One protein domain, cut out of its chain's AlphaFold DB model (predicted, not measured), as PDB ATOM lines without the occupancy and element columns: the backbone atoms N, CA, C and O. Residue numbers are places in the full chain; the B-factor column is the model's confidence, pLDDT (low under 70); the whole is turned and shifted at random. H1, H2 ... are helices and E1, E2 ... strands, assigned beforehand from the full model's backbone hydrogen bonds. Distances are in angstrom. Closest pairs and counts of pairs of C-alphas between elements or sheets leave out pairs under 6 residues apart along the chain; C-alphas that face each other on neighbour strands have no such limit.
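Overview. This is residues 150 to 228 of the 298 residues of the protein "Alpha-1,6-galactosidase" of Candidatus Sulfopaludibacter sp. SbA3 (UniProt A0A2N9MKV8). Three helices run the same way, side by side in a loose row, with H2 in the middle, H1 packed on one side of it and H3 near it on the other side. The links that lead from the end of one helix back to the beginning of the next run along one side of this row, and the short strand E1 lies in the first of these returns, near the end of H2. The printed part has 79 residues with three named helices and one named strand, in the order H1, E1, H2, H3, and E1 pairs with no named strand. The class is mostly helix, and the whole is compact, with a radius of gyration of the C-alphas of 12.4 A and spans of 35 by 28 by 17 A.

Arrangement. The longest helix by residues is H2, residues 185 to 198. It touches H1, residues 150 to 160, where the closest C-alphas, those of Asn 159 and Ala 198, are 6.1 A apart. H1 and H2 run the same way at a shallow tilt of 23 degrees. H3, residues 213 to 224, is close to H2 but not clearly touching it; their closest C-alphas, those of Arg 196 and Leu 222, are 6.6 A apart. H2 and H3 also run the same way, at a shallow tilt of 14 degrees. The closest C-alphas of H2 and E1, residues 171 to 173, are those of Ala 198 and Asn 172, 6.8 A apart. H1 and E1 are only just apart, with their closest C-alphas at 8.1 A. H3 is apart from H1 and from E1. In H1, H2 and H3 every O i to N i+4 pair is within hydrogen-bond range.

Along the chain. H2 measures 20.0 A from its first C-alpha, at Pro 185 (53.045, 57.914, -9.303), to its last, at Ala 198 (39.917, 49.844, -22.097). H1 measures 15.5 A and begins with C-alpha 150 at (51.925, 63.435, -23.627). E1, Trp 171 to Asp 173, measures 6.5 A. H3 measures 16.1 A and ends with C-alpha 224 at (42.495, 38.577, -12.707).

Size, cuts and confidence. The two C-alphas farthest apart, those of Arg 168 and Gln 210, are 35.6 A from each other. The link from H1 to E1 is short, with 10 residues. The links from E1 to H2, 11 residues, and from H2 to H3, 14 residues, are long. The printed part has no cut. The mean pLDDT of the printed part of this model is 93.2, and no printed residue is under 70.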
ATOM      1  N   ASP A 150      52.530  63.074 -22.336       95.50
ATOM      2  CA  ASP A 150      51.925  63.435 -23.627       95.50
ATOM      3  C   ASP A 150      51.533  62.202 -24.459       95.50
ATOM      4  O   ASP A 150      50.490  62.200 -25.119       95.50
ATOM      5  N   ARG A 151      52.341  61.134 -24.390       95.88
ATOM      6  CA  ARG A 151      52.084  59.860 -25.081       95.88
ATOM      7  C   ARG A 151      50.990  59.070 -24.376       95.88
ATOM      8  O   ARG A 151      50.081  58.576 -25.044       95.88
ATOM      9  N   LEU A 152      51.022  59.022 -23.045       95.69
ATOM     10  CA  LEU A 152      49.955  58.454 -22.222       95.69
ATOM     11  C   LEU A 152      48.613  59.127 -22.533       95.69
ATOM     12  O   LEU A 152      47.617  58.459 -22.796       95.69
ATOM     13  N   ARG A 153      48.590  60.460 -22.574       97.06
ATOM     14  CA  ARG A 153      47.399  61.261 -22.838       97.06
ATOM     15  C   ARG A 153      46.822  60.964 -24.216       97.06
ATOM     16  O   ARG A 153      45.621  60.719 -24.323       97.06
ATOM     17  N   SER A 154      47.640  60.984 -25.271       97.62
ATOM     18  CA  SER A 154      47.137  60.756 -26.631       97.62
ATOM     19  C   SER A 154      46.614  59.330 -26.820       97.62
ATOM     20  O   SER A 154      45.500  59.154 -27.311       97.62
ATOM     21  N   THR A 155      47.370  58.320 -26.380       97.25
ATOM     22  CA  THR A 155      46.968  56.904 -26.483       97.25
ATOM     23  C   THR A 155      45.738  56.594 -25.632       97.25
ATOM     24  O   THR A 155      44.852  55.867 -26.077       97.25
ATOM     25  N   SER A 156      45.604  57.215 -24.457       97.25
ATOM     26  CA  SER A 156      44.413  57.070 -23.614       97.25
ATOM     27  C   SER A 156      43.154  57.580 -24.306       97.25
ATOM     28  O   SER A 156      42.137  56.896 -24.303       97.25
ATOM     29  N   ILE A 157      43.215  58.743 -24.964       97.69
ATOM     30  CA  ILE A 157      42.079  59.265 -25.740       97.69
ATOM     31  C   ILE A 157      41.713  58.305 -26.881       97.69
ATOM     32  O   ILE A 157      40.532  58.055 -27.125       97.69
ATOM     33  N   GLU A 158      42.704  57.754 -27.586       97.38
ATOM     34  CA  GLU A 158      42.480  56.784 -28.666       97.38
ATOM     35  C   GLU A 158      41.801  55.504 -28.155       97.38
ATOM     36  O   GLU A 158      40.806  55.066 -28.740       97.38
ATOM     37  N   ASN A 159      42.280  54.964 -27.032       97.00
ATOM     38  CA  ASN A 159      41.727  53.778 -26.384       97.00
ATOM     39  C   ASN A 159      40.289  54.012 -25.897       97.00
ATOM     40  O   ASN A 159      39.387  53.241 -26.233       97.00
ATOM     41  N   LEU A 160      40.040  55.114 -25.178       96.75
ATOM     42  CA  LEU A 160      38.717  55.430 -24.629       96.75
ATOM     43  C   LEU A 160      37.674  55.703 -25.730       96.75
ATOM     44  O   LEU A 160      36.518  55.297 -25.618       96.75
ATOM     45  N   ARG A 161      38.072  56.292 -26.865       96.06
ATOM     46  CA  ARG A 161      37.184  56.462 -28.037       96.06
ATOM     47  C   ARG A 161      36.825  55.153 -28.738       96.06
ATOM     48  O   ARG A 161      35.936  55.140 -29.592       96.06
ATOM     49  N   ARG A 162      37.523  54.059 -28.427       95.12
ATOM     50  CA  ARG A 162      37.350  52.747 -29.064       95.12
ATOM     51  C   ARG A 162      36.778  51.691 -28.119       95.12
ATOM     52  O   ARG A 162      36.649  50.542 -28.533       95.12
ATOM     53  N   LEU A 163      36.341  52.062 -26.911       94.19
ATOM     54  CA  LEU A 163      35.716  51.144 -25.940       94.19
ATOM     55  C   LEU A 163      34.532  50.363 -26.512       94.19
ATOM     56  O   LEU A 163      34.353  49.185 -26.216       94.19
ATOM     57  N   TRP A 164      33.754  50.993 -27.392       93.00
ATOM     58  CA  TRP A 164      32.608  50.368 -28.054       93.00
ATOM     59  C   TRP A 164      32.978  49.121 -28.879       93.00
ATOM     60  O   TRP A 164      32.105  48.298 -29.151       93.00
ATOM     61  N   GLN A 165      34.249  48.950 -29.255       94.38
ATOM     62  CA  GLN A 165      34.733  47.804 -30.030       94.38
ATOM     63  C   GLN A 165      35.001  46.572 -29.155       94.38
ATOM     64  O   GLN A 165      34.807  45.442 -29.616       94.38
ATOM     65  N   ASN A 166      35.408  46.788 -27.899       94.25
ATOM     66  CA  ASN A 166      35.873  45.736 -27.004       94.25
ATOM     67  C   ASN A 166      34.762  44.725 -26.685       94.25
ATOM     68  O   ASN A 166      33.644  45.106 -26.334       94.25
ATOM     69  N   GLY A 167      35.064  43.432 -26.818       91.88
ATOM     70  CA  GLY A 167      34.131  42.329 -26.571       91.88
ATOM     71  C   GLY A 167      32.939  42.267 -27.537       91.88
ATOM     72  O   GLY A 167      32.063  41.423 -27.362       91.88
ATOM     73  N   ARG A 168      32.884  43.149 -28.546       92.31
ATOM     74  CA  ARG A 168      31.805  43.215 -29.548       92.31
ATOM     75  C   ARG A 168      32.314  42.918 -30.952       92.31
ATOM     76  O   ARG A 168      31.737  42.096 -31.654       92.31
ATOM     77  N   ILE A 169      33.388  43.594 -31.352       94.94
ATOM     78  CA  ILE A 169      34.034  43.409 -32.658       94.94
ATOM     79  C   ILE A 169      35.276  42.528 -32.508       94.94
ATOM     80  O   ILE A 169      35.510  41.633 -33.317       94.94
ATOM     81  N   TRP A 170      36.053  42.789 -31.460       96.25
ATOM     82  CA  TRP A 170      37.284  42.102 -31.073       96.25
ATOM     83  C   TRP A 170      37.592  42.432 -29.611       96.25
ATOM     84  O   TRP A 170      36.888  43.219 -28.977       96.25
ATOM     85  N   TRP A 171      38.667  41.869 -29.075       96.31
ATOM     86  CA  TRP A 171      39.265  42.364 -27.841       96.31
ATOM     87  C   TRP A 171      40.141  43.576 -28.135       96.31
ATOM     88  O   TRP A 171      41.012  43.518 -29.004       96.31
ATOM     89  N   ASN A 172      39.917  44.679 -27.427       96.25
ATOM     90  CA  ASN A 172      40.819  45.816 -27.545       96.25
ATOM     91  C   ASN A 172      42.163  45.474 -26.903       96.25
ATOM     92  O   ASN A 172      42.231  44.796 -25.881       96.25
ATOM     93  N   ASP A 173      43.224  45.957 -27.528       97.12
ATOM     94  CA  ASP A 173      44.574  45.969 -27.000       97.12
ATOM     95  C   ASP A 173      44.979  47.436 -26.802       97.12
ATOM     96  O   ASP A 173      45.311  48.115 -27.785       97.12
ATOM     97  N   PRO A 174      44.925  47.946 -25.559       95.94
ATOM     98  CA  PRO A 174      45.319  49.315 -25.249       95.94
ATOM     99  C   PRO A 174      46.839  49.533 -25.235       95.94
ATOM    100  O   PRO A 174      47.286  50.600 -24.811       95.94
ATOM    101  N   ASP A 175      47.605  48.556 -25.730       96.62
ATOM    102  CA  ASP A 175      49.046  48.406 -25.579       96.62
ATOM    103  C   ASP A 175      49.456  48.047 -24.141       96.62
ATOM    104  O   ASP A 175      48.627  47.722 -23.287       96.62
ATOM    105  N   THR A 176      50.760  47.999 -23.878       95.56
ATOM    106  CA  THR A 176      51.274  47.370 -22.665       95.56
ATOM    107  C   THR A 176      51.139  48.223 -21.401       95.56
ATOM    108  O   THR A 176      51.308  49.446 -21.381       95.56
ATOM    109  N   VAL A 177      50.916  47.541 -20.280       95.00
ATOM    110  CA  VAL A 177      51.230  48.051 -18.948       95.00
ATOM    111  C   VAL A 177      52.736  48.321 -18.882       95.00
ATOM    112  O   VAL A 177      53.541  47.494 -19.323       95.00
ATOM    113  N   GLN A 178      53.084  49.495 -18.352       93.00
ATOM    114  CA  GLN A 178      54.456  49.933 -18.109       93.00
ATOM    115  C   GLN A 178      54.539  50.450 -16.673       93.00
ATOM    116  O   GLN A 178      53.947  51.479 -16.344       93.00
ATOM    117  N   PHE A 179      55.236  49.711 -15.813       92.56
ATOM    118  CA  PHE A 179      55.554  50.143 -14.452       92.56
ATOM    119  C   PHE A 179      56.913  50.842 -14.370       92.56
ATOM    120  O   PHE A 179      57.113  51.673 -13.484       92.56
ATOM    121  N   ALA A 180      57.847  50.486 -15.254       81.31
ATOM    122  CA  ALA A 180      59.140  51.141 -15.385       81.31
ATOM    123  C   ALA A 180      59.066  52.390 -16.286       81.31
ATOM    124  O   ALA A 180      58.247  52.463 -17.201       81.31
ATOM    125  N   GLY A 181      59.965  53.352 -16.055       84.06
ATOM    126  CA  GLY A 181      60.099  54.580 -16.847       84.06
ATOM    127  C   GLY A 181      59.927  55.853 -16.019       84.06
ATOM    128  O   GLY A 181      59.971  55.813 -14.791       84.06
ATOM    129  N   ASP A 182      59.721  56.975 -16.707       87.50
ATOM    130  CA  ASP A 182      59.729  58.323 -16.118       87.50
ATOM    131  C   ASP A 182      58.323  58.834 -15.735       87.50
ATOM    132  O   ASP A 182      58.103  60.041 -15.633       87.50
ATOM    133  N   LEU A 183      57.353  57.933 -15.522       92.19
ATOM    134  CA  LEU A 183      56.024  58.319 -15.041       92.19
ATOM    135  C   LEU A 183      56.064  58.665 -13.552       92.19
ATOM    136  O   LEU A 183      56.601  57.923 -12.725       92.19
ATOM    137  N   THR A 184      55.404  59.759 -13.183       95.81
ATOM    138  CA  THR A 184      55.103  60.034 -11.777       95.81
ATOM    139  C   THR A 184      54.129  58.985 -11.224       95.81
ATOM    140  O   THR A 184      53.363  58.381 -11.980       95.81
ATOM    141  N   PRO A 185      54.057  58.791  -9.892       95.56
ATOM    142  CA  PRO A 185      53.045  57.914  -9.303       95.56
ATOM    143  C   PRO A 185      51.616  58.279  -9.729       95.56
ATOM    144  O   PRO A 185      50.801  57.394  -9.960       95.56
ATOM    145  N   ALA A 186      51.326  59.575  -9.883       97.06
ATOM    146  CA  ALA A 186      50.036  60.072 -10.347       97.06
ATOM    147  C   ALA A 186      49.709  59.600 -11.773       97.06
ATOM    148  O   ALA A 186      48.615  59.089 -12.001       97.06
ATOM    149  N   GLU A 187      50.662  59.714 -12.696       97.62
ATOM    150  CA  GLU A 187      50.502  59.295 -14.093       97.62
ATOM    151  C   GLU A 187      50.454  57.771 -14.237       97.62
ATOM    152  O   GLU A 187      49.729  57.257 -15.086       97.62
ATOM    153  N   LEU A 188      51.156  57.031 -13.374       96.62
ATOM    154  CA  LEU A 188      51.025  55.577 -13.307       96.62
ATOM    155  C   LEU A 188      49.608  55.161 -12.883       96.62
ATOM    156  O   LEU A 188      49.042  54.247 -13.479       96.62
ATOM    157  N   GLU A 189      48.997  55.843 -11.903       97.00
ATOM    158  CA  GLU A 189      47.580  55.617 -11.571       97.00
ATOM    159  C   GLU A 189      46.681  55.838 -12.786       97.00
ATOM    160  O   GLU A 189      45.777  55.041 -13.045       97.00
ATOM    161  N   PHE A 190      46.943  56.907 -13.541       98.00
ATOM    162  CA  PHE A 190      46.204  57.222 -14.756       98.00
ATOM    163  C   PHE A 190      46.334  56.108 -15.799       98.00
ATOM    164  O   PHE A 190      45.322  55.626 -16.308       98.00
ATOM    165  N   HIS A 191      47.563  55.654 -16.063       97.12
ATOM    166  CA  HIS A 191      47.850  54.565 -16.999       97.12
ATOM    167  C   HIS A 191      47.057  53.306 -16.664       97.12
ATOM    168  O   HIS A 191      46.295  52.792 -17.481       97.12
ATOM    169  N   LEU A 192      47.178  52.838 -15.422       96.31
ATOM    170  CA  LEU A 192      46.540  51.600 -14.983       96.31
ATOM    171  C   LEU A 192      45.009  51.703 -15.005       96.31
ATOM    172  O   LEU A 192      44.334  50.724 -15.328       96.31
ATOM    173  N   ALA A 193      44.456  52.881 -14.700       96.19
ATOM    174  CA  ALA A 193      43.021  53.129 -14.776       96.19
ATOM    175  C   ALA A 193      42.501  53.082 -16.223       96.19
ATOM    176  O   ALA A 193      41.446  52.496 -16.472       96.19
ATOM    177  N   VAL A 194      43.246  53.637 -17.184       96.12
ATOM    178  CA  VAL A 194      42.888  53.568 -18.609       96.12
ATOM    179  C   VAL A 194      43.022  52.150 -19.153       96.12
ATOM    180  O   VAL A 194      42.122  51.706 -19.858       96.12
ATOM    181  N   ILE A 195      44.074  51.408 -18.793       95.25
ATOM    182  CA  ILE A 195      44.219  49.992 -19.169       95.25
ATOM    183  C   ILE A 195      43.033  49.171 -18.640       95.25
ATOM    184  O   ILE A 195      42.426  48.402 -19.388       95.25
ATOM    185  N   ARG A 196      42.646  49.368 -17.371       94.12
ATOM    186  CA  ARG A 196      41.462  48.715 -16.797       94.12
ATOM    187  C   ARG A 196      40.195  49.059 -17.576       94.12
ATOM    188  O   ARG A 196      39.404  48.166 -17.871       94.12
ATOM    189  N   ALA A 197      40.012  50.344 -17.872       93.06
ATOM    190  CA  ALA A 197      38.836  50.867 -18.551       93.06
ATOM    191  C   ALA A 197      38.719  50.394 -20.001       93.06
ATOM    192  O   ALA A 197      37.620  50.061 -20.433       93.06
ATOM    193  N   ALA A 198      39.839  50.352 -20.732       91.44
ATOM    194  CA  ALA A 198      39.917  49.844 -22.097       91.44
ATOM    195  C   ALA A 198      39.293  48.450 -22.211       91.44
ATOM    196  O   ALA A 198      38.547  48.163 -23.154       91.44
ATOM    197  N   GLY A 199      39.581  47.617 -21.206       82.69
ATOM    198  CA  GLY A 199      39.200  46.218 -21.176       82.69
ATOM    199  C   GLY A 199      39.819  45.428 -22.333       82.69
ATOM    200  O   GLY A 199      40.435  45.971 -23.246       82.69
ATOM    201  N   GLY A 200      39.636  44.109 -22.302       90.81
ATOM    202  CA  GLY A 200      40.198  43.225 -23.323       90.81
ATOM    203  C   GLY A 200      41.568  42.700 -22.921       90.81
ATOM    204  O   GLY A 200      41.675  42.018 -21.903       90.81
ATOM    205  N   LEU A 201      42.588  42.948 -23.741       94.00
ATOM    206  CA  LEU A 201      43.921  42.391 -23.531       94.00
ATOM    207  C   LEU A 201      44.685  43.162 -22.453       94.00
ATOM    208  O   LEU A 201      44.712  44.390 -22.443       94.00
ATOM    209  N   ILE A 202      45.356  42.416 -21.573       94.50
ATOM    210  CA  ILE A 202      46.302  42.943 -20.589       94.50
ATOM    211  C   ILE A 202      47.665  42.337 -20.898       94.50
ATOM    212  O   ILE A 202      47.859  41.125 -20.791       94.50
ATOM    213  N   MET A 203      48.613  43.179 -21.294       93.56
ATOM    214  CA  MET A 203      49.979  42.781 -21.625       93.56
ATOM    215  C   MET A 203      50.959  43.636 -20.829       93.56
ATOM    216  O   MET A 203      50.740  44.829 -20.680       93.56
ATOM    217  N   SER A 204      52.049  43.051 -20.339       93.62
ATOM    218  CA  SER A 204      53.132  43.782 -19.667       93.62
ATOM    219  C   SER A 204      54.385  43.741 -20.532       93.62
ATOM    220  O   SER A 204      54.753  42.670 -21.015       93.62
ATOM    221  N   SER A 205      55.050  44.885 -20.705       92.44
ATOM    222  CA  SER A 205      56.376  44.967 -21.343       92.44
ATOM    223  C   SER A 205      57.519  45.118 -20.337       92.44
ATOM    224  O   SER A 205      58.669  45.280 -20.739       92.44
ATOM    225  N   ASP A 206      57.220  45.095 -19.038       92.44
ATOM    226  CA  ASP A 206      58.221  45.228 -17.983       92.44
ATOM    227  C   ASP A 206      59.110  43.983 -17.841       92.44
ATOM    228  O   ASP A 206      58.696  42.844 -18.081       92.44
ATOM    229  N   ASN A 207      60.333  44.196 -17.352       92.81
ATOM    230  CA  ASN A 207      61.185  43.117 -16.867       92.81
ATOM    231  C   ASN A 207      60.605  42.577 -15.548       92.81
ATOM    232  O   ASN A 207      60.891  43.122 -14.484       92.81
ATOM    233  N   LEU A 208      59.770  41.531 -15.616       91.88
ATOM    234  CA  LEU A 208      58.988  41.034 -14.472       91.88
ATOM    235  C   LEU A 208      59.812  40.798 -13.186       91.88
ATOM    236  O   LEU A 208      59.365  41.247 -12.135       91.88
ATOM    237  N   PRO A 209      61.016  40.182 -13.225       93.56
ATOM    238  CA  PRO A 209      61.894  40.076 -12.053       93.56
ATOM    239  C   PRO A 209      62.271  41.392 -11.356       93.56
ATOM    240  O   PRO A 209      62.698  41.358 -10.206       93.56
ATOM    241  N   GLN A 210      62.176  42.533 -12.039       93.38
ATOM    242  CA  GLN A 210      62.501  43.852 -11.485       93.38
ATOM    243  C   GLN A 210      61.283  44.577 -10.902       93.38
ATOM    244  O   GLN A 210      61.442  45.641 -10.304       93.38
ATOM    245  N   LEU A 211      60.076  44.024 -11.052       93.69
ATOM    246  CA  LEU A 211      58.889  44.613 -10.449       93.69
ATOM    247  C   LEU A 211      58.927  44.458  -8.929       93.69
ATOM    248  O   LEU A 211      59.213  43.391  -8.385       93.69
ATOM    249  N   THR A 212      58.570  45.530  -8.230       94.88
ATOM    250  CA  THR A 212      58.284  45.458  -6.795       94.88
ATOM    251  C   THR A 212      57.058  44.576  -6.541       94.88
ATOM    252  O   THR A 212      56.173  44.462  -7.392       94.88
ATOM    253  N   GLY A 213      56.940  44.015  -5.332       95.00
ATOM    254  CA  GLY A 213      55.767  43.211  -4.962       95.00
ATOM    255  C   GLY A 213      54.441  43.970  -5.117       95.00
ATOM    256  O   GLY A 213      53.444  43.390  -5.538       95.00
ATOM    257  N   ALA A 214      54.436  45.283  -4.861       93.19
ATOM    258  CA  ALA A 214      53.259  46.126  -5.063       93.19
ATOM    259  C   ALA A 214      52.891  46.277  -6.550       93.19
ATOM    260  O   ALA A 214      51.719  46.167  -6.896       93.19
ATOM    261  N   GLN A 215      53.865  46.500  -7.438       94.94
ATOM    262  CA  GLN A 215      53.615  46.583  -8.884       94.94
ATOM    263  C   GLN A 215      53.116  45.245  -9.437       94.94
ATOM    264  O   GLN A 215      52.117  45.210 -10.152       94.94
ATOM    265  N   PHE A 216      53.757  44.143  -9.038       94.88
ATOM    266  CA  PHE A 216      53.348  42.805  -9.452       94.88
ATOM    267  C   PHE A 216      51.911  42.488  -9.016       94.88
ATOM    268  O   PHE A 216      51.101  42.087  -9.846       94.88
ATOM    269  N   ALA A 217      51.542  42.790  -7.766       94.56
ATOM    270  CA  ALA A 217      50.177  42.591  -7.275       94.56
ATOM    271  C   ALA A 217      49.128  43.404  -8.062       94.56
ATOM    272  O   ALA A 217      47.996  42.955  -8.249       94.56
ATOM    273  N   ARG A 218      49.480  44.601  -8.555       95.12
ATOM    274  CA  ARG A 218      48.586  45.399  -9.416       95.12
ATOM    275  C   ARG A 218      48.438  44.789 -10.803       95.12
ATOM    276  O   ARG A 218      47.322  44.773 -11.322       95.12
ATOM    277  N   LEU A 219      49.523  44.266 -11.378       95.00
ATOM    278  CA  LEU A 219      49.479  43.529 -12.640       95.00
ATOM    279  C   LEU A 219      48.611  42.273 -12.515       95.00
ATOM    280  O   LEU A 219      47.712  42.072 -13.327       95.00
ATOM    281  N   GLU A 220      48.824  41.470 -11.471       93.81
ATOM    282  CA  GLU A 220      48.001  40.292 -11.181       93.81
ATOM    283  C   GLU A 220      46.531  40.667 -11.029       93.81
ATOM    284  O   GLU A 220      45.661  40.002 -11.588       93.81
ATOM    285  N   LYS A 221      46.239  41.768 -10.327       93.94
ATOM    286  CA  LYS A 221      44.870  42.251 -10.170       93.94
ATOM    287  C   LYS A 221      44.229  42.615 -11.504       93.94
ATOM    288  O   LYS A 221      43.083  42.234 -11.713       93.94
ATOM    289  N   LEU A 222      44.945  43.317 -12.388       93.06
ATOM    290  CA  LEU A 222      44.465  43.651 -13.733       93.06
ATOM    291  C   LEU A 222      44.161  42.395 -14.553       93.06
ATOM    292  O   LEU A 222      43.096  42.318 -15.151       93.06
ATOM    293  N   VAL A 223      45.064  41.410 -14.539       91.56
ATOM    294  CA  VAL A 223      44.896  40.137 -15.262       91.56
ATOM    295  C   VAL A 223      43.738  39.311 -14.697       91.56
ATOM    296  O   VAL A 223      43.003  38.677 -15.449       91.56
ATOM    297  N   ALA A 224      43.562  39.314 -13.375       89.44
ATOM    298  CA  ALA A 224      42.495  38.577 -12.707       89.44
ATOM    299  C   ALA A 224      41.106  39.188 -12.944       89.44
ATOM    300  O   ALA A 224      40.100  38.497 -12.783       89.44
ATOM    301  N   GLN A 225      41.032  40.474 -13.303       79.50
ATOM    302  CA  GLN A 225      39.767  41.076 -13.694       79.50
ATOM    303  C   GLN A 225      39.435  40.725 -15.147       79.50
ATOM    304  O   GLN A 225      40.206  40.990 -16.065       79.50
ATOM    305  N   GLY A 226      38.231  40.195 -15.369       73.62
ATOM    306  CA  GLY A 226      37.661  40.092 -16.712       73.62
ATOM    307  C   GLY A 226      37.423  41.473 -17.348       73.62
ATOM    308  O   GLY A 226      37.591  42.502 -16.689       73.62
ATOM    309  N   PRO A 227      37.000  41.536 -18.620       73.19
ATOM    310  CA  PRO A 227      36.750  42.801 -19.310       73.19
ATOM    311  C   PRO A 227      35.719  43.662 -18.562       73.19
ATOM    312  O   PRO A 227      34.687  43.158 -18.125       73.19
ATOM    313  N   ALA A 228      35.985  44.966 -18.445       72.69
ATOM    314  CA  ALA A 228      35.027  45.937 -17.922       72.69
ATOM    315  C   ALA A 228      34.390  46.714 -19.083       72.69
ATOM    316  O   ALA A 228      35.107  47.405 -19.807       72.69
TER     317      ALA A 228